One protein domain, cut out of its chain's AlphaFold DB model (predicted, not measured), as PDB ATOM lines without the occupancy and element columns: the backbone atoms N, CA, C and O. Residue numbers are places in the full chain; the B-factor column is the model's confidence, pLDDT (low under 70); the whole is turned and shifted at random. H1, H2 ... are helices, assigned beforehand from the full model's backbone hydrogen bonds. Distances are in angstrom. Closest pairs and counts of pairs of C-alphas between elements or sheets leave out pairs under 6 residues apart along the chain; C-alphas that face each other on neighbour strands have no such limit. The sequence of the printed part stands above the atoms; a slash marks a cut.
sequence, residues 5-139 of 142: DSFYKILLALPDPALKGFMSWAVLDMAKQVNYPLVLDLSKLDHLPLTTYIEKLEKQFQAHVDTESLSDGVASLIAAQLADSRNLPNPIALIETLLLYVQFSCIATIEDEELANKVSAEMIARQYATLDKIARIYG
ATOM      1  N   ASP A   5     154.008 244.363 267.159       75.00
ATOM      2  CA  ASP A   5     152.889 243.905 266.325       75.00
ATOM      3  C   ASP A   5     152.054 245.048 265.734       75.00
ATOM      4  O   ASP A   5     151.616 244.969 264.587       75.00
ATOM      5  N   SER A   6     151.816 246.122 266.496       81.94
ATOM      6  CA  SER A   6     151.058 247.279 265.997       81.94
ATOM      7  C   SER A   6     151.831 248.077 264.944       81.94
ATOM      8  O   SER A   6     151.232 248.594 264.004       81.94
ATOM      9  N   PHE A   7     153.163 248.105 265.044       87.69
ATOM     10  CA  PHE A   7     154.032 248.747 264.061       87.69
ATOM     11  C   PHE A   7     153.957 248.038 262.704       87.69
ATOM     12  O   PHE A   7     153.675 248.667 261.685       87.69
ATOM     13  N   TYR A   8     154.099 246.708 262.692       89.31
ATOM     14  CA  TYR A   8     154.042 245.929 261.452       89.31
ATOM     15  C   TYR A   8     152.667 245.913 260.801       89.31
ATOM     16  O   TYR A   8     152.576 245.960 259.576       89.31
ATOM     17  N   LYS A   9     151.593 245.898 261.597       89.81
ATOM     18  CA  LYS A   9     150.229 246.021 261.068       89.81
ATOM     19  C   LYS A   9     150.040 247.322 260.295       89.81
ATOM     20  O   LYS A   9     149.474 247.293 259.207       89.81
ATOM     21  N   ILE A  10     150.551 248.437 260.820       91.94
ATOM     22  CA  ILE A  10     150.487 249.717 260.109       91.94
ATOM     23  C   ILE A  10     151.323 249.672 258.838       91.94
ATOM     24  O   ILE A  10     150.821 250.056 257.785       91.94
ATOM     25  N   LEU A  11     152.568 249.191 258.907       92.75
ATOM     26  CA  LEU A  11     153.422 249.108 257.722       92.75
ATOM     27  C   LEU A  11     152.768 248.286 256.602       92.75
ATOM     28  O   LEU A  11     152.808 248.692 255.446       92.75
ATOM     29  N   LEU A  12     152.108 247.176 256.938       91.94
ATOM     30  CA  LEU A  12     151.392 246.342 255.968       91.94
ATOM     31  C   LEU A  12     150.161 247.018 255.355       91.94
ATOM     32  O   LEU A  12     149.771 246.680 254.241       91.94
ATOM     33  N   ALA A  13     149.531 247.937 256.083       92.38
ATOM     34  CA  ALA A  13     148.329 248.634 255.638       92.38
ATOM     35  C   ALA A  13     148.630 249.928 254.862       92.38
ATOM     36  O   ALA A  13     147.734 250.486 254.224       92.38
ATOM     37  N   LEU A  14     149.866 250.429 254.923       93.88
ATOM     38  CA  LEU A  14     150.268 251.653 254.242       93.88
ATOM     39  C   LEU A  14     150.571 251.406 252.756       93.88
ATOM     40  O   LEU A  14     151.211 250.416 252.408       93.88
ATOM     41  N   PRO A  15     150.177 252.329 251.862       94.06
ATOM     42  CA  PRO A  15     150.531 252.226 250.453       94.06
ATOM     43  C   PRO A  15     152.010 252.575 250.224       94.06
ATOM     44  O   PRO A  15     152.594 253.377 250.959       94.06
ATOM     45  N   ASP A  16     152.594 252.062 249.139       93.69
ATOM     46  CA  ASP A  16     154.003 252.273 248.770       93.69
ATOM     47  C   ASP A  16     154.508 253.722 248.902       93.69
ATOM     48  O   ASP A  16     155.602 253.906 249.440       93.69
ATOM     49  N   PRO A  17     153.787 254.775 248.454       92.81
ATOM     50  CA  PRO A  17     154.274 256.148 248.598       92.81
ATOM     51  C   PRO A  17     154.451 256.569 250.062       92.81
ATOM     52  O   PRO A  17     155.396 257.287 250.385       92.81
ATOM     53  N   ALA A  18     153.576 256.091 250.952       94.56
ATOM     54  CA  ALA A  18     153.655 256.363 252.382       94.56
ATOM     55  C   ALA A  18     154.870 255.666 253.005       94.56
ATOM     56  O   ALA A  18     155.607 256.282 253.772       94.56
ATOM     57  N   LEU A  19     155.106 254.406 252.625       95.50
ATOM     58  CA  LEU A  19     156.254 253.623 253.083       95.50
ATOM     59  C   LEU A  19     157.580 254.232 252.614       95.50
ATOM     60  O   LEU A  19     158.495 254.395 253.414       95.50
ATOM     61  N   LYS A  20     157.671 254.662 251.352       95.25
ATOM     62  CA  LYS A  20     158.860 255.354 250.821       95.25
ATOM     63  C   LYS A  20     159.139 256.659 251.565       95.25
ATOM     64  O   LYS A  20     160.272 256.902 251.980       95.25
ATOM     65  N   GLY A  21     158.101 257.473 251.773       94.44
ATOM     66  CA  GLY A  21     158.208 258.726 252.520       94.44
ATOM     67  C   GLY A  21     158.642 258.506 253.969       94.44
ATOM     68  O   GLY A  21     159.549 259.186 254.450       94.44
ATOM     69  N   PHE A  22     158.050 257.513 254.637       96.44
ATOM     70  CA  PHE A  22     158.446 257.099 255.981       96.44
ATOM     71  C   PHE A  22     159.918 256.688 256.035       96.44
ATOM     72  O   PHE A  22     160.646 257.170 256.897       96.44
ATOM     73  N   MET A  23     160.371 255.858 255.095       96.88
ATOM     74  CA  MET A  23     161.736 255.336 255.093       96.88
ATOM     75  C   MET A  23     162.781 256.417 254.837       96.88
ATOM     76  O   MET A  23     163.737 256.515 255.600       96.88
ATOM     77  N   SER A  24     162.576 257.292 253.848       95.50
ATOM     78  CA  SER A  24     163.463 258.450 253.658       95.50
ATOM     79  C   SER A  24     163.558 259.312 254.912       95.50
ATOM     80  O   SER A  24     164.650 259.703 255.322       95.50
ATOM     81  N   TRP A  25     162.412 259.601 255.534       96.62
ATOM     82  CA  TRP A  25     162.382 260.389 256.756       96.62
ATOM     83  C   TRP A  25     163.118 259.688 257.902       96.62
ATOM     84  O   TRP A  25     163.927 260.327 258.565       96.62
ATOM     85  N   ALA A  26     162.875 258.394 258.120       96.81
ATOM     86  CA  ALA A  26     163.439 257.650 259.242       96.81
ATOM     87  C   ALA A  26     164.967 257.573 259.160       96.81
ATOM     88  O   ALA A  26     165.643 257.836 260.154       96.81
ATOM     89  N   VAL A  27     165.515 257.283 257.974       95.88
ATOM     90  CA  VAL A  27     166.968 257.218 257.762       95.88
ATOM     91  C   VAL A  27     167.619 258.584 258.024       95.88
ATOM     92  O   VAL A  27     168.590 258.670 258.773       95.88
ATOM     93  N   LEU A  28     167.057 259.667 257.473       95.62
ATOM     94  CA  LEU A  28     167.572 261.026 257.688       95.62
ATOM     95  C   LEU A  28     167.441 261.482 259.144       95.62
ATOM     96  O   LEU A  28     168.331 262.151 259.669       95.62
ATOM     97  N   ASP A  29     166.329 261.151 259.800       96.38
ATOM     98  CA  ASP A  29     166.072 261.566 261.174       96.38
ATOM     99  C   ASP A  29     167.002 260.861 262.166       96.38
ATOM    100  O   ASP A  29     167.532 261.523 263.055       96.38
ATOM    101  N   MET A  30     167.249 259.558 261.993       95.44
ATOM    102  CA  MET A  30     168.215 258.815 262.810       95.44
ATOM    103  C   MET A  30     169.635 259.356 262.629       95.44
ATOM    104  O   MET A  30     170.286 259.696 263.615       95.44
ATOM    105  N   ALA A  31     170.075 259.546 261.381       92.94
ATOM    106  CA  ALA A  31     171.375 260.140 261.079       92.94
ATOM    107  C   ALA A  31     171.540 261.517 261.752       92.94
ATOM    108  O   ALA A  31     172.540 261.796 262.415       92.94
ATOM    109  N   LYS A  32     170.510 262.366 261.671       93.31
ATOM    110  CA  LYS A  32     170.521 263.699 262.283       93.31
ATOM    111  C   LYS A  32     170.650 263.663 263.808       93.31
ATOM    112  O   LYS A  32     171.281 264.557 264.365       93.31
ATOM    113  N   GLN A  33     170.065 262.673 264.486       92.75
ATOM    114  CA  GLN A  33     170.113 262.576 265.953       92.75
ATOM    115  C   GLN A  33     171.534 262.408 266.500       92.75
ATOM    116  O   GLN A  33     171.799 262.838 267.618       92.75
ATOM    117  N   VAL A  34     172.448 261.851 265.702       90.38
ATOM    118  CA  VAL A  34     173.856 261.654 266.082       90.38
ATOM    119  C   VAL A  34     174.814 262.552 265.292       90.38
ATOM    120  O   VAL A  34     176.020 262.340 265.302       90.38
ATOM    121  N   ASN A  35     174.293 263.581 264.610       88.81
ATOM    122  CA  ASN A  35     175.057 264.462 263.714       88.81
ATOM    123  C   ASN A  35     175.822 263.710 262.609       88.81
ATOM    124  O   ASN A  35     176.868 264.162 262.145       88.81
ATOM    125  N   TYR A  36     175.276 262.581 262.161       84.38
ATOM    126  CA  TYR A  36     175.821 261.810 261.057       84.38
ATOM    127  C   TYR A  36     175.644 262.584 259.737       84.38
ATOM    128  O   TYR A  36     174.508 262.942 259.398       84.38
ATOM    129  N   PRO A  37     176.712 262.846 258.958       81.94
ATOM    130  CA  PRO A  37     176.651 263.653 257.739       81.94
ATOM    131  C   PRO A  37     176.092 262.855 256.546       81.94
ATOM    132  O   PRO A  37     176.768 262.635 255.543       81.94
ATOM    133  N   LEU A  38     174.840 262.408 256.647       88.12
ATOM    134  CA  LEU A  38     174.157 261.665 255.591       88.12
ATOM    135  C   LEU A  38     173.541 262.614 254.556       88.12
ATOM    136  O   LEU A  38     172.713 263.462 254.900       88.12
ATOM    137  N   VAL A  39     173.864 262.410 253.277       87.69
ATOM    138  CA  VAL A  39     173.237 263.123 252.157       87.69
ATOM    139  C   VAL A  39     172.594 262.121 251.203       87.69
ATOM    140  O   VAL A  39     173.269 261.402 250.473       87.69
ATOM    141  N   LEU A  40     171.261 262.086 251.182       89.12
ATOM    142  CA  LEU A  40     170.508 261.232 250.265       89.12
ATOM    143  C   LEU A  40     170.191 261.963 248.957       89.12
ATOM    144  O   LEU A  40     169.624 263.056 248.948       89.12
ATOM    145  N   ASP A  41     170.478 261.308 247.840       90.56
ATOM    146  CA  ASP A  41     170.036 261.698 246.508       90.56
ATOM    147  C   ASP A  41     168.639 261.119 246.239       90.56
ATOM    148  O   ASP A  41     168.469 260.058 245.624       90.56
ATOM    149  N   LEU A  42     167.623 261.835 246.730       87.62
ATOM    150  CA  LEU A  42     166.216 261.452 246.580       87.62
ATOM    151  C   LEU A  42     165.763 261.438 245.111       87.62
ATOM    152  O   LEU A  42     164.855 260.685 244.768       87.62
ATOM    153  N   SER A  43     166.425 262.192 244.223       88.88
ATOM    154  CA  SER A  43     166.103 262.199 242.788       88.88
ATOM    155  C   SER A  43     166.367 260.838 242.136       88.88
ATOM    156  O   SER A  43     165.629 260.399 241.259       88.88
ATOM    157  N   LYS A  44     167.377 260.108 242.630       86.88
ATOM    158  CA  LYS A  44     167.702 258.747 242.181       86.88
ATOM    159  C   LYS A  44     166.773 257.676 242.745       86.88
ATOM    160  O   LYS A  44     166.918 256.514 242.347       86.88
ATOM    161  N   LEU A  45     165.898 258.039 243.680       88.56
ATOM    162  CA  LEU A  45     164.928 257.145 244.307       88.56
ATOM    163  C   LEU A  45     163.518 257.310 243.722       88.56
ATOM    164  O   LEU A  45     162.640 256.499 244.013       88.56
ATOM    165  N   ASP A  46     163.296 258.334 242.896       84.00
ATOM    166  CA  ASP A  46     161.972 258.637 242.369       84.00
ATOM    167  C   ASP A  46     161.452 257.534 241.432       84.00
ATOM    168  O   ASP A  46     162.215 256.849 240.748       84.00
ATOM    169  N   HIS A  47     160.134 257.337 241.436       86.62
ATOM    170  CA  HIS A  47     159.410 256.343 240.629       86.62
ATOM    171  C   HIS A  47     159.853 254.868 240.758       86.62
ATOM    172  O   HIS A  47     159.343 254.014 240.032       86.62
ATOM    173  N   LEU A  48     160.744 254.519 241.691       92.06
ATOM    174  CA  LEU A  48     161.155 253.130 241.908       92.06
ATOM    175  C   LEU A  48     160.051 252.315 242.601       92.06
ATOM    176  O   LEU A  48     159.366 252.860 243.469       92.06
ATOM    177  N   PRO A  49     159.887 251.014 242.297       93.75
ATOM    178  CA  PRO A  49     159.100 250.092 243.123       93.75
ATOM    179  C   PRO A  49     159.597 250.077 244.576       93.75
ATOM    180  O   PRO A  49     160.771 250.351 244.814       93.75
ATOM    181  N   LEU A  50     158.733 249.761 245.550       93.38
ATOM    182  CA  LEU A  50     159.093 249.826 246.975       93.38
ATOM    183  C   LEU A  50     160.361 249.031 247.312       93.38
ATOM    184  O   LEU A  50     161.268 249.587 247.912       93.38
ATOM    185  N   THR A  51     160.472 247.772 246.897       93.50
ATOM    186  CA  THR A  51     161.648 246.943 247.218       93.50
ATOM    187  C   THR A  51     162.941 247.544 246.661       93.50
ATOM    188  O   THR A  51     163.877 247.797 247.413       93.50
ATOM    189  N   THR A  52     162.956 247.905 245.375       94.19
ATOM    190  CA  THR A  52     164.099 248.568 244.723       94.19
ATOM    191  C   THR A  52     164.419 249.927 245.347       94.19
ATOM    192  O   THR A  52     165.579 250.338 245.395       94.19
ATOM    193  N   TYR A  53     163.401 250.644 245.824       95.62
ATOM    194  CA  TYR A  53     163.575 251.895 246.550       95.62
ATOM    195  C   TYR A  53     164.338 251.668 247.858       95.62
ATOM    196  O   TYR A  53     165.312 252.373 248.108       95.62
ATOM    197  N   ILE A  54     163.923 250.681 248.662       95.62
ATOM    198  CA  ILE A  54     164.569 250.353 249.940       95.62
ATOM    199  C   ILE A  54     166.014 249.906 249.713       95.62
ATOM    200  O   ILE A  54     166.915 250.465 250.327       95.62
ATOM    201  N   GLU A  55     166.258 249.006 248.759       93.62
ATOM    202  CA  GLU A  55     167.612 248.546 248.410       93.62
ATOM    203  C   GLU A  55     168.524 249.695 247.952       93.62
ATOM    204  O   GLU A  55     169.720 249.727 248.240       93.62
ATOM    205  N   LYS A  56     167.987 250.660 247.199       94.56
ATOM    206  CA  LYS A  56     168.783 251.798 246.727       94.56
ATOM    207  C   LYS A  56     169.009 252.833 247.822       94.56
ATOM    208  O   LYS A  56     170.071 253.450 247.841       94.56
ATOM    209  N   LEU A  57     168.043 253.013 248.719       94.75
ATOM    210  CA  LEU A  57     168.196 253.830 249.919       94.75
ATOM    211  C   LEU A  57     169.275 253.242 250.836       94.75
ATOM    212  O   LEU A  57     170.154 253.975 251.277       94.75
ATOM    213  N   GLU A  58     169.266 251.922 251.032       93.12
ATOM    214  CA  GLU A  58     170.315 251.191 251.744       93.12
ATOM    215  C   GLU A  58     171.685 251.424 251.106       93.12
ATOM    216  O   GLU A  58     172.606 251.843 251.795       93.12
ATOM    217  N   LYS A  59     171.821 251.260 249.783       91.62
ATOM    218  CA  LYS A  59     173.091 251.524 249.078       91.62
ATOM    219  C   LYS A  59     173.583 252.961 249.239       91.62
ATOM    220  O   LYS A  59     174.784 253.193 249.331       91.62
ATOM    221  N   GLN A  60     172.673 253.936 249.239       92.38
ATOM    222  CA  GLN A  60     173.047 255.331 249.480       92.38
ATOM    223  C   GLN A  60     173.511 255.552 250.919       92.38
ATOM    224  O   GLN A  60     174.480 256.277 251.122       92.38
ATOM    225  N   PHE A  61     172.862 254.917 251.896       91.25
ATOM    226  CA  PHE A  61     173.326 254.934 253.279       91.25
ATOM    227  C   PHE A  61     174.704 254.273 253.399       91.25
ATOM    228  O   PHE A  61     175.623 254.910 253.898       91.25
ATOM    229  N   GLN A  62     174.876 253.077 252.826       88.25
ATOM    230  CA  GLN A  62     176.136 252.322 252.798       88.25
ATOM    231  C   GLN A  62     177.310 253.132 252.241       88.25
ATOM    232  O   GLN A  62     178.419 253.037 252.743       88.25
ATOM    233  N   ALA A  63     177.071 253.965 251.227       85.94
ATOM    234  CA  ALA A  63     178.107 254.822 250.654       85.94
ATOM    235  C   ALA A  63     178.609 255.925 251.609       85.94
ATOM    236  O   ALA A  63     179.627 256.550 251.322       85.94
ATOM    237  N   HIS A  64     177.882 256.199 252.694       81.25
ATOM    238  CA  HIS A  64     178.251 257.191 253.701       81.25
ATOM    239  C   HIS A  64     178.796 256.570 254.986       81.25
ATOM    240  O   HIS A  64     179.340 257.319 255.795       81.25
ATOM    241  N   VAL A  65     178.620 255.264 255.207       75.12
ATOM    242  CA  VAL A  65     179.247 254.519 256.313       75.12
ATOM    243  C   VAL A  65     180.627 254.042 255.910       75.12
ATOM    244  O   VAL A  65     180.910 253.815 254.732       75.12
ATOM    245  N   ASP A  66     181.504 253.933 256.903       67.31
ATOM    246  CA  ASP A  66     182.838 253.401 256.691       67.31
ATOM    247  C   ASP A  66     182.726 251.884 256.543       67.31
ATOM    248  O   ASP A  66     182.806 251.125 257.505       67.31
ATOM    249  N   THR A  67     182.509 251.428 255.309       53.88
ATOM    250  CA  THR A  67     182.371 250.001 254.997       53.88
ATOM    251  C   THR A  67     183.628 249.181 255.311       53.88
ATOM    252  O   THR A  67     183.550 247.953 255.302       53.88
ATOM    253  N   GLU A  68     184.777 249.822 255.572       49.44
ATOM    254  CA  GLU A  68     185.986 249.140 256.054       49.44
ATOM    255  C   GLU A  68     185.973 248.928 257.574       49.44
ATOM    256  O   GLU A  68     186.694 248.067 258.090       49.44
ATOM    257  N   SER A  69     185.107 249.641 258.300       61.00
ATOM    258  CA  SER A  69     184.864 249.374 259.707       61.00
ATOM    259  C   SER A  69     184.086 248.070 259.873       61.00
ATOM    260  O   SER A  69     182.943 247.916 259.437       61.00
ATOM    261  N   LEU A  70     184.691 247.124 260.596       58.00
ATOM    262  CA  LEU A  70     184.071 245.854 260.984       58.00
ATOM    263  C   LEU A  70     182.699 246.063 261.660       58.00
ATOM    264  O   LEU A  70     181.827 245.202 261.557       58.00
ATOM    265  N   SER A  71     182.494 247.210 262.323       67.81
ATOM    266  CA  SER A  71     181.246 247.550 263.011       67.81
ATOM    267  C   SER A  71     180.042 247.626 262.072       67.81
ATOM    268  O   SER A  71     178.974 247.134 262.430       67.81
ATOM    269  N   ASP A  72     180.199 248.174 260.864       69.25
ATOM    270  CA  ASP A  72     179.073 248.394 259.949       69.25
ATOM    271  C   ASP A  72     178.677 247.119 259.201       69.25
ATOM    272  O   ASP A  72     177.488 246.836 259.029       69.25
ATOM    273  N   GLY A  73     179.659 246.290 258.833       72.12
ATOM    274  CA  GLY A  73     179.393 244.954 258.293       72.12
ATOM    275  C   GLY A  73     178.671 244.052 259.303       72.12
ATOM    276  O   GLY A  73     177.727 243.342 258.948       72.12
ATOM    277  N   VAL A  74     179.063 244.122 260.580       78.56
ATOM    278  CA  VAL A  74     178.397 243.391 261.670       78.56
ATOM    279  C   VAL A  74     176.994 243.948 261.935       78.56
ATOM    280  O   VAL A  74     176.060 243.162 262.094       78.56
ATOM    281  N   ALA A  75     176.808 245.270 261.916       82.62
ATOM    282  CA  ALA A  75     175.501 245.904 262.090       82.62
ATOM    283  C   ALA A  75     174.492 245.467 261.017       82.62
ATOM    284  O   ALA A  75     173.367 245.091 261.350       82.62
ATOM    285  N   SER A  76     174.903 245.450 259.744       82.06
ATOM    286  CA  SER A  76     174.067 244.983 258.628       82.06
ATOM    287  C   SER A  76     173.672 243.508 258.787       82.06
ATOM    288  O   SER A  76     172.498 243.157 258.643       82.06
ATOM    289  N   LEU A  77     174.621 242.645 259.171       84.25
ATOM    290  CA  LEU A  77     174.354 241.222 259.387       84.25
ATOM    291  C   LEU A  77     173.375 240.982 260.545       84.25
ATOM    292  O   LEU A  77     172.426 240.210 260.395       84.25
ATOM    293  N   ILE A  78     173.584 241.642 261.689       85.38
ATOM    294  CA  ILE A  78     172.702 241.514 262.858       85.38
ATOM    295  C   ILE A  78     171.299 242.026 262.516       85.38
ATOM    296  O   ILE A  78     170.310 241.381 262.867       85.38
ATOM    297  N   ALA A  79     171.195 243.147 261.800       87.69
ATOM    298  CA  ALA A  79     169.919 243.695 261.354       87.69
ATOM    299  C   ALA A  79     169.136 242.699 260.482       87.69
ATOM    300  O   ALA A  79     167.960 242.449 260.751       87.69
ATOM    301  N   ALA A  80     169.796 242.079 259.499       83.81
ATOM    302  CA  ALA A  80     169.177 241.076 258.637       83.81
ATOM    303  C   ALA A  80     168.713 239.843 259.430       83.81
ATOM    304  O   ALA A  80     167.568 239.416 259.298       83.81
ATOM    305  N   GLN A  81     169.556 239.318 260.327       85.31
ATOM    306  CA  GLN A  81     169.204 238.170 261.171       85.31
ATOM    307  C   GLN A  81     168.003 238.458 262.083       85.31
ATOM    308  O   GLN A  81     167.119 237.613 262.250       85.31
ATOM    309  N   LEU A  82     167.953 239.656 262.675       85.56
ATOM    310  CA  LEU A  82     166.836 240.074 263.517       85.56
ATOM    311  C   LEU A  82     165.547 240.234 262.708       85.56
ATOM    312  O   LEU A  82     164.494 239.804 263.184       85.56
ATOM    313  N   ALA A  83     165.613 240.803 261.504       83.50
ATOM    314  CA  ALA A  83     164.454 240.930 260.627       83.50
ATOM    315  C   ALA A  83     163.928 239.558 260.172       83.50
ATOM    316  O   ALA A  83     162.728 239.294 260.287       83.50
ATOM    317  N   ASP A  84     164.818 238.653 259.755       82.88
ATOM    318  CA  ASP A  84     164.468 237.293 259.325       82.88
ATOM    319  C   ASP A  84     163.796 236.490 260.448       82.88
ATOM    320  O   ASP A  84     162.818 235.775 260.215       82.88
ATOM    321  N   SER A  85     164.247 236.665 261.698       84.31
ATOM    322  CA  SER A  85     163.660 235.987 262.865       84.31
ATOM    323  C   SER A  85     162.178 236.318 263.098       84.31
ATOM    324  O   SER A  85     161.468 235.553 263.753       84.31
ATOM    325  N   ARG A  86     161.695 237.444 262.553       81.19
ATOM    326  CA  ARG A  86     160.317 237.928 262.724       81.19
ATOM    327  C   ARG A  86     159.350 237.384 261.669       81.19
ATOM    328  O   ARG A  86     158.154 237.643 261.779       81.19
ATOM    329  N   ASN A  87     159.835 236.620 260.680       82.06
ATOM    330  CA  ASN A  87     159.032 236.005 259.611       82.06
ATOM    331  C   ASN A  87     158.080 237.006 258.915       82.06
ATOM    332  O   ASN A  87     156.896 236.733 258.695       82.06
ATOM    333  N   LEU A  88     158.592 238.205 258.632       84.38
ATOM    334  CA  LEU A  88     157.835 239.306 258.038       84.38
ATOM    335  C   LEU A  88     157.669 239.109 256.520       84.38
ATOM    336  O   LEU A  88     158.547 238.534 255.871       84.38
ATOM    337  N   PRO A  89     156.593 239.633 255.901       85.88
ATOM    338  CA  PRO A  89     156.491 239.680 254.445       85.88
ATOM    339  C   PRO A  89     157.676 240.433 253.832       85.88
ATOM    340  O   PRO A  89     158.087 241.461 254.363       85.88
ATOM    341  N   ASN A  90     158.182 239.955 252.691       80.38
ATOM    342  CA  ASN A  90     159.425 240.428 252.061       80.38
ATOM    343  C   ASN A  90     159.635 241.967 252.063       80.38
ATOM    344  O   ASN A  90     160.660 242.406 252.582       80.38
ATOM    345  N   PRO A  91     158.693 242.818 251.600       84.88
ATOM    346  CA  PRO A  91     158.911 244.271 251.620       84.88
ATOM    347  C   PRO A  91     159.005 244.861 253.037       84.88
ATOM    348  O   PRO A  91     159.701 245.851 253.241       84.88
ATOM    349  N   ILE A  92     158.334 244.257 254.022       90.62
ATOM    350  CA  ILE A  92     158.390 244.688 255.425       90.62
ATOM    351  C   ILE A  92     159.674 244.204 256.093       90.62
ATOM    352  O   ILE A  92     160.252 244.941 256.885       90.62
ATOM    353  N   ALA A  93     160.155 243.010 255.737       90.12
ATOM    354  CA  ALA A  93     161.456 242.522 256.177       90.12
ATOM    355  C   ALA A  93     162.582 243.462 255.715       90.12
ATOM    356  O   ALA A  93     163.400 243.865 256.530       90.12
ATOM    357  N   LEU A  94     162.569 243.903 254.449       92.56
ATOM    358  CA  LEU A  94     163.546 244.876 253.933       92.56
ATOM    359  C   LEU A  94     163.490 246.221 254.674       92.56
ATOM    360  O   LEU A  94     164.527 246.808 254.980       92.56
ATOM    361  N   ILE A  95     162.282 246.704 254.978       94.62
ATOM    362  CA  ILE A  95     162.081 247.920 255.775       94.62
ATOM    363  C   ILE A  95     162.687 247.759 257.173       94.62
ATOM    364  O   ILE A  95     163.450 248.621 257.601       94.62
ATOM    365  N   GLU A  96     162.380 246.659 257.864       93.62
ATOM    366  CA  GLU A  96     162.909 246.377 259.200       93.62
ATOM    367  C   GLU A  96     164.436 246.282 259.186       93.62
ATOM    368  O   GLU A  96     165.093 246.937 259.994       93.62
ATOM    369  N   THR A  97     165.002 245.522 258.244       93.12
ATOM    370  CA  THR A  97     166.453 245.376 258.089       93.12
ATOM    371  C   THR A  97     167.123 246.736 257.941       93.12
ATOM    372  O   THR A  97     168.084 247.021 258.652       93.12
ATOM    373  N   LEU A  98     166.603 247.612 257.074       95.19
ATOM    374  CA  LEU A  98     167.200 248.930 256.874       95.19
ATOM    375  C   LEU A  98     167.063 249.829 258.112       95.19
ATOM    376  O   LEU A  98     168.006 250.542 258.450       95.19
ATOM    377  N   LEU A  99     165.922 249.802 258.808       95.56
ATOM    378  CA  LEU A  99     165.740 250.579 260.041       95.56
ATOM    379  C   LEU A  99     166.729 250.152 261.129       95.56
ATOM    380  O   LEU A  99     167.363 251.012 261.739       95.56
ATOM    381  N   LEU A 100     166.880 248.842 261.341       94.06
ATOM    382  CA  LEU A 100     167.818 248.284 262.313       94.06
ATOM    383  C   LEU A 100     169.264 248.585 261.929       94.06
ATOM    384  O   LEU A 100     170.046 249.007 262.777       94.06
ATOM    385  N   TYR A 101     169.609 248.419 260.654       93.31
ATOM    386  CA  TYR A 101     170.958 248.684 260.173       93.31
ATOM    387  C   TYR A 101     171.356 250.144 260.414       93.31
ATOM    388  O   TYR A 101     172.386 250.412 261.029       93.31
ATOM    389  N   VAL A 102     170.501 251.092 260.017       93.62
ATOM    390  CA  VAL A 102     170.768 252.524 260.213       93.62
ATOM    391  C   VAL A 102     170.841 252.872 261.694       93.62
ATOM    392  O   VAL A 102     171.728 253.624 262.094       93.62
ATOM    393  N   GLN A 103     169.948 252.316 262.517       94.00
ATOM    394  CA  GLN A 103     169.975 252.526 263.961       94.00
ATOM    395  C   GLN A 103     171.299 252.049 264.567       94.00
ATOM    396  O   GLN A 103     171.936 252.812 265.290       94.00
ATOM    397  N   PHE A 104     171.726 250.821 264.258       91.19
ATOM    398  CA  PHE A 104     172.963 250.241 264.776       91.19
ATOM    399  C   PHE A 104     174.202 251.009 264.318       91.19
ATOM    400  O   PHE A 104     175.039 251.334 265.157       91.19
ATOM    401  N   SER A 105     174.284 251.384 263.041       90.12
ATOM    402  CA  SER A 105     175.383 252.218 262.542       90.12
ATOM    403  C   SER A 105     175.408 253.596 263.208       90.12
ATOM    404  O   SER A 105     176.475 254.091 263.554       90.12
ATOM    405  N   CYS A 106     174.247 254.210 263.467       89.69
ATOM    406  CA  CYS A 106     174.193 255.495 264.167       89.69
ATOM    407  C   CYS A 106     174.654 255.382 265.625       89.69
ATOM    408  O   CYS A 106     175.483 256.180 266.057       89.69
ATOM    409  N   ILE A 107     174.147 254.418 266.397       90.44
ATOM    410  CA  ILE A 107     174.513 254.307 267.820       90.44
ATOM    411  C   ILE A 107     175.948 253.810 268.022       90.44
ATOM    412  O   ILE A 107     176.545 254.137 269.039       90.44
ATOM    413  N   ALA A 108     176.530 253.099 267.049       87.88
ATOM    414  CA  ALA A 108     177.940 252.700 267.081       87.88
ATOM    415  C   ALA A 108     178.905 253.902 267.080       87.88
ATOM    416  O   ALA A 108     180.057 253.761 267.480       87.88
ATOM    417  N   THR A 109     178.441 255.091 266.673       85.06
ATOM    418  CA  THR A 109     179.215 256.343 266.760       85.06
ATOM    419  C   THR A 109     179.272 256.943 268.169       85.06
ATOM    420  O   THR A 109     179.979 257.926 268.388       85.06
ATOM    421  N   ILE A 110     178.528 256.381 269.127       87.88
ATOM    422  CA  ILE A 110     178.419 256.879 270.498       87.88
ATOM    423  C   ILE A 110     179.210 255.947 271.422       87.88
ATOM    424  O   ILE A 110     178.851 254.788 271.591       87.88
ATOM    425  N   GLU A 111     180.270 256.464 272.048       88.50
ATOM    426  CA  GLU A 111     181.117 255.677 272.964       88.50
ATOM    427  C   GLU A 111     180.428 255.361 274.303       88.50
ATOM    428  O   GLU A 111     180.685 254.325 274.913       88.50
ATOM    429  N   ASP A 112     179.559 256.259 274.775       93.50
ATOM    430  CA  ASP A 112     178.824 256.098 276.030       93.50
ATOM    431  C   ASP A 112     177.601 255.192 275.825       93.50
ATOM    432  O   ASP A 112     176.652 255.546 275.121       93.50
ATOM    433  N   GLU A 113     177.613 254.019 276.461       92.62
ATOM    434  CA  GLU A 113     176.563 253.006 276.335       92.62
ATOM    435  C   GLU A 113     175.196 253.479 276.868       92.62
ATOM    436  O   GLU A 113     174.154 253.156 276.291       92.62
ATOM    437  N   GLU A 114     175.162 254.266 277.948       94.12
ATOM    438  CA  GLU A 114     173.908 254.791 278.501       94.12
ATOM    439  C   GLU A 114     173.289 255.803 277.533       94.12
ATOM    440  O   GLU A 114     172.087 255.752 277.237       94.12
ATOM    441  N   LEU A 115     174.124 256.679 276.969       93.31
ATOM    442  CA  LEU A 115     173.712 257.627 275.943       93.31
ATOM    443  C   LEU A 115     173.271 256.913 274.658       93.31
ATOM    444  O   LEU A 115     172.230 257.269 274.102       93.31
ATOM    445  N   ALA A 116     174.001 255.890 274.208       92.12
ATOM    446  CA  ALA A 116     173.655 255.097 273.030       92.12
ATOM    447  C   ALA A 116     172.287 254.413 273.191       92.12
ATOM    448  O   ALA A 116     171.435 254.492 272.300       92.12
ATOM    449  N   ASN A 117     172.029 253.819 274.360       93.50
ATOM    450  CA  ASN A 117     170.742 253.206 274.690       93.50
ATOM    451  C   ASN A 117     169.604 254.233 274.730       93.50
ATOM    452  O   ASN A 117     168.510 253.975 274.215       93.50
ATOM    453  N   LYS A 118     169.856 255.418 275.294       95.38
ATOM    454  CA  LYS A 118     168.879 256.508 275.319       95.38
ATOM    455  C   LYS A 118     168.533 256.990 273.909       95.38
ATOM    456  O   LYS A 118     167.352 257.070 273.573       95.38
ATOM    457  N   VAL A 119     169.537 257.258 273.073       95.06
ATOM    458  CA  VAL A 119     169.342 257.684 271.677       95.06
ATOM    459  C   VAL A 119     168.612 256.603 270.878       95.06
ATOM    460  O   VAL A 119     167.670 256.906 270.151       95.06
ATOM    461  N   SER A 120     168.965 255.329 271.068       93.81
ATOM    462  CA  SER A 120     168.268 254.196 270.451       93.81
ATOM    463  C   SER A 120     166.770 254.180 270.790       93.81
ATOM    464  O   SER A 120     165.923 254.085 269.896       93.81
ATOM    465  N   ALA A 121     166.419 254.347 272.069       94.50
ATOM    466  CA  ALA A 121     165.028 254.407 272.511       94.50
ATOM    467  C   ALA A 121     164.281 255.624 271.933       94.50
ATOM    468  O   ALA A 121     163.113 255.513 271.548       94.50
ATOM    469  N   GLU A 122     164.949 256.775 271.833       95.44
ATOM    470  CA  GLU A 122     164.397 257.984 271.217       95.44
ATOM    471  C   GLU A 122     164.139 257.798 269.713       95.44
ATOM    472  O   GLU A 122     163.061 258.162 269.234       95.44
ATOM    473  N   MET A 123     165.057 257.162 268.974       95.38
ATOM    474  CA  MET A 123     164.864 256.810 267.562       95.38
ATOM    475  C   MET A 123     163.610 255.953 267.371       95.38
ATOM    476  O   MET A 123     162.747 256.306 266.564       95.38
ATOM    477  N   ILE A 124     163.456 254.887 268.163       93.12
ATOM    478  CA  ILE A 124     162.278 254.008 268.115       93.12
ATOM    479  C   ILE A 124     161.010 254.807 268.427       93.12
ATOM    480  O   ILE A 124     160.042 254.770 267.668       93.12
ATOM    481  N   ALA A 125     161.001 255.587 269.510       93.94
ATOM    482  CA  ALA A 125     159.828 256.370 269.891       93.94
ATOM    483  C   ALA A 125     159.392 257.341 268.778       93.94
ATOM    484  O   ALA A 125     158.197 257.478 268.497       93.94
ATOM    485  N   ARG A 126     160.354 257.987 268.107       95.56
ATOM    486  CA  ARG A 126     160.087 258.909 266.993       95.56
ATOM    487  C   ARG A 126     159.604 258.173 265.747       95.56
ATOM    488  O   ARG A 126     158.673 258.664 265.109       95.56
ATOM    489  N   GLN A 127     160.157 257.000 265.432       94.38
ATOM    490  CA  GLN A 127     159.669 256.155 264.337       94.38
ATOM    491  C   GLN A 127     158.195 255.796 264.525       94.38
ATOM    492  O   GLN A 127     157.392 256.047 263.630       94.38
ATOM    493  N   TYR A 128     157.817 255.299 265.705       93.25
ATOM    494  CA  TYR A 128     156.424 254.967 266.016       93.25
ATOM    495  C   TYR A 128     155.519 256.200 265.932       93.25
ATOM    496  O   TYR A 128     154.488 256.174 265.265       93.25
ATOM    497  N   ALA A 129     155.921 257.313 266.552       93.81
ATOM    498  CA  ALA A 129     155.125 258.536 266.545       93.81
ATOM    499  C   ALA A 129     154.924 259.110 265.132       93.81
ATOM    500  O   ALA A 129     153.872 259.686 264.844       93.81
ATOM    501  N   THR A 130     155.919 258.995 264.252       95.25
ATOM    502  CA  THR A 130     155.796 259.442 262.860       95.25
ATOM    503  C   THR A 130     154.983 258.466 262.026       95.25
ATOM    504  O   THR A 130     154.122 258.913 261.267       95.25
ATOM    505  N   LEU A 131     155.185 257.160 262.195       93.88
ATOM    506  CA  LEU A 131     154.400 256.146 261.500       93.88
ATOM    507  C   LEU A 131     152.903 256.301 261.813       93.88
ATOM    508  O   LEU A 131     152.084 256.278 260.900       93.88
ATOM    509  N   ASP A 132     152.552 256.593 263.067       91.75
ATOM    510  CA  ASP A 132     151.176 256.889 263.482       91.75
ATOM    511  C   ASP A 132     150.589 258.113 262.777       91.75
ATOM    512  O   ASP A 132     149.421 258.126 262.380       91.75
ATOM    513  N   LYS A 133     151.383 259.178 262.632       93.44
ATOM    514  CA  LYS A 133     150.948 260.383 261.913       93.44
ATOM    515  C   LYS A 133     150.681 260.059 260.448       93.44
ATOM    516  O   LYS A 133     149.664 260.497 259.917       93.44
ATOM    517  N   ILE A 134     151.557 259.274 259.822       93.94
ATOM    518  CA  ILE A 134     151.396 258.823 258.437       93.94
ATOM    519  C   ILE A 134     150.146 257.944 258.314       93.94
ATOM    520  O   ILE A 134     149.305 258.215 257.462       93.94
ATOM    521  N   ALA A 135     149.946 256.972 259.206       91.75
ATOM    522  CA  ALA A 135     148.754 256.124 259.228       91.75
ATOM    523  C   ALA A 135     147.457 256.945 259.244       91.75
ATOM    524  O   ALA A 135     146.565 256.715 258.429       91.75
ATOM    525  N   ARG A 136     147.393 257.978 260.097       91.88
ATOM    526  CA  ARG A 136     146.242 258.894 260.166       91.88
ATOM    527  C   ARG A 136     146.012 259.661 258.866       91.88
ATOM    528  O   ARG A 136     144.860 259.806 258.466       91.88
ATOM    529  N   ILE A 137     147.073 260.135 258.209       93.44
ATOM    530  CA  ILE A 137     146.980 260.836 256.913       93.44
ATOM    531  C   ILE A 137     146.384 259.918 255.840       93.44
ATOM    532  O   ILE A 137     145.551 260.352 255.050       93.44
ATOM    533  N   TYR A 138     146.777 258.644 255.841       91.19
ATOM    534  CA  TYR A 138     146.321 257.648 254.871       91.19
ATOM    535  C   TYR A 138     145.025 256.925 255.277       91.19
ATOM    536  O   TYR A 138     144.580 256.028 254.568       91.19
ATOM    537  N   GLY A 139     144.397 257.308 256.393       89.75
ATOM    538  CA  GLY A 139     143.152 256.697 256.869       89.75
ATOM    539  C   GLY A 139     143.296 255.254 257.364       89.75
ATOM    540  O   GLY A 139     142.286 254.569 257.532       89.75
TER     541      GLY A 139
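AT A GLANCE: This is residues 5 to 139 of the 142 residues of an uncharacterized protein of Nostoc sp. 106C (UniProt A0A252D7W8). What does the model look like at first sight? The longest helix, H7, runs along one side of a compact bundle in which H6 is in the middle, with H2 and H4 beside it. H5 folds back along H6 as a hairpin, H1 sits at steep tilts near the end of H7 and the beginning of H6, and the tiny H3 packs on H4. What is it made of? The printed part has 135 residues with seven named helices, H1 to H7 in order, and no named strand: all helix. It is compact, with a radius of gyration of the C-alphas of 14.3 A and spans of 41 by 31 by 28 A.

IN THESE COORDINATES: Where is the longest helix? H7, residues 113 to 137, runs 36.2 A from C-alpha 113 at (176.563, 253.006, 276.335) to C-alpha 137 at (146.980, 260.836, 256.913). Where are the other long ones? H6 is residues 90 to 107, 25.9 A; H2 is residues 16 to 33, 25.7 A; H5 is residues 70 to 84, 21.5 A; and H4 is residues 50 to 62, 18.2 A. And the short ones? H1, residues 5 to 13, begins at C-alpha 5 at (152.889, 243.905, 266.325), and H3 is residues 42 to 45.

HOW THE PARTS SIT: How does H7 stand to its neighbours? H2, H4, H6 and H7 form a bundle, a group of helices side by side. H7 touches H2 at a shallow tilt of 27 degrees, opposite ways, with C-alphas of Met 30 and Met 123 closest at 6.2 A. H6 and H7 are a hairpin at 37 degrees, only just steep, closest at C-alphas of Ile 107 and Ala 116, 5.3 A. What surrounds the hub, H6? H2 touches it at 10 degrees, the same way, with C-alphas of Ala 31 and Cys 106 closest at 6.2 A. H4 touches it at 18 degrees, the same way, with C-alphas of Thr 51 and Pro 91 closest at 5.8 A. H5 and H6 are a hairpin at 34 degrees, only just shallow, closest at C-alphas of Ala 79 and Thr 97, 5.0 A. Where are H1 and H3? H1 touches H7 at a steep tilt of 42 degrees, the same way, with C-alphas of Ile 10 and Ala 135 closest at 6.7 A. H3 only just touches H4, with 3 pairs of C-alphas within 8 A, closest at Leu 45 and Tyr 53, 5.9 A. How do the backbones run? In H1, H2, H4, H5, H6 and H7 every O i to N i+4 pair is within hydrogen-bond range; H3 is too short for such a pair.

THE WHOLE: How large is it? The two C-alphas farthest apart, of Glu 68 and Gly 139, are 43.5 A apart. Is anything missing or unsure? The printed part has no cut, and no link is long. The mean pLDDT of the printed part is 89.0; residues 66 to 72, of which 70 to 72 belong to H5, are under 70.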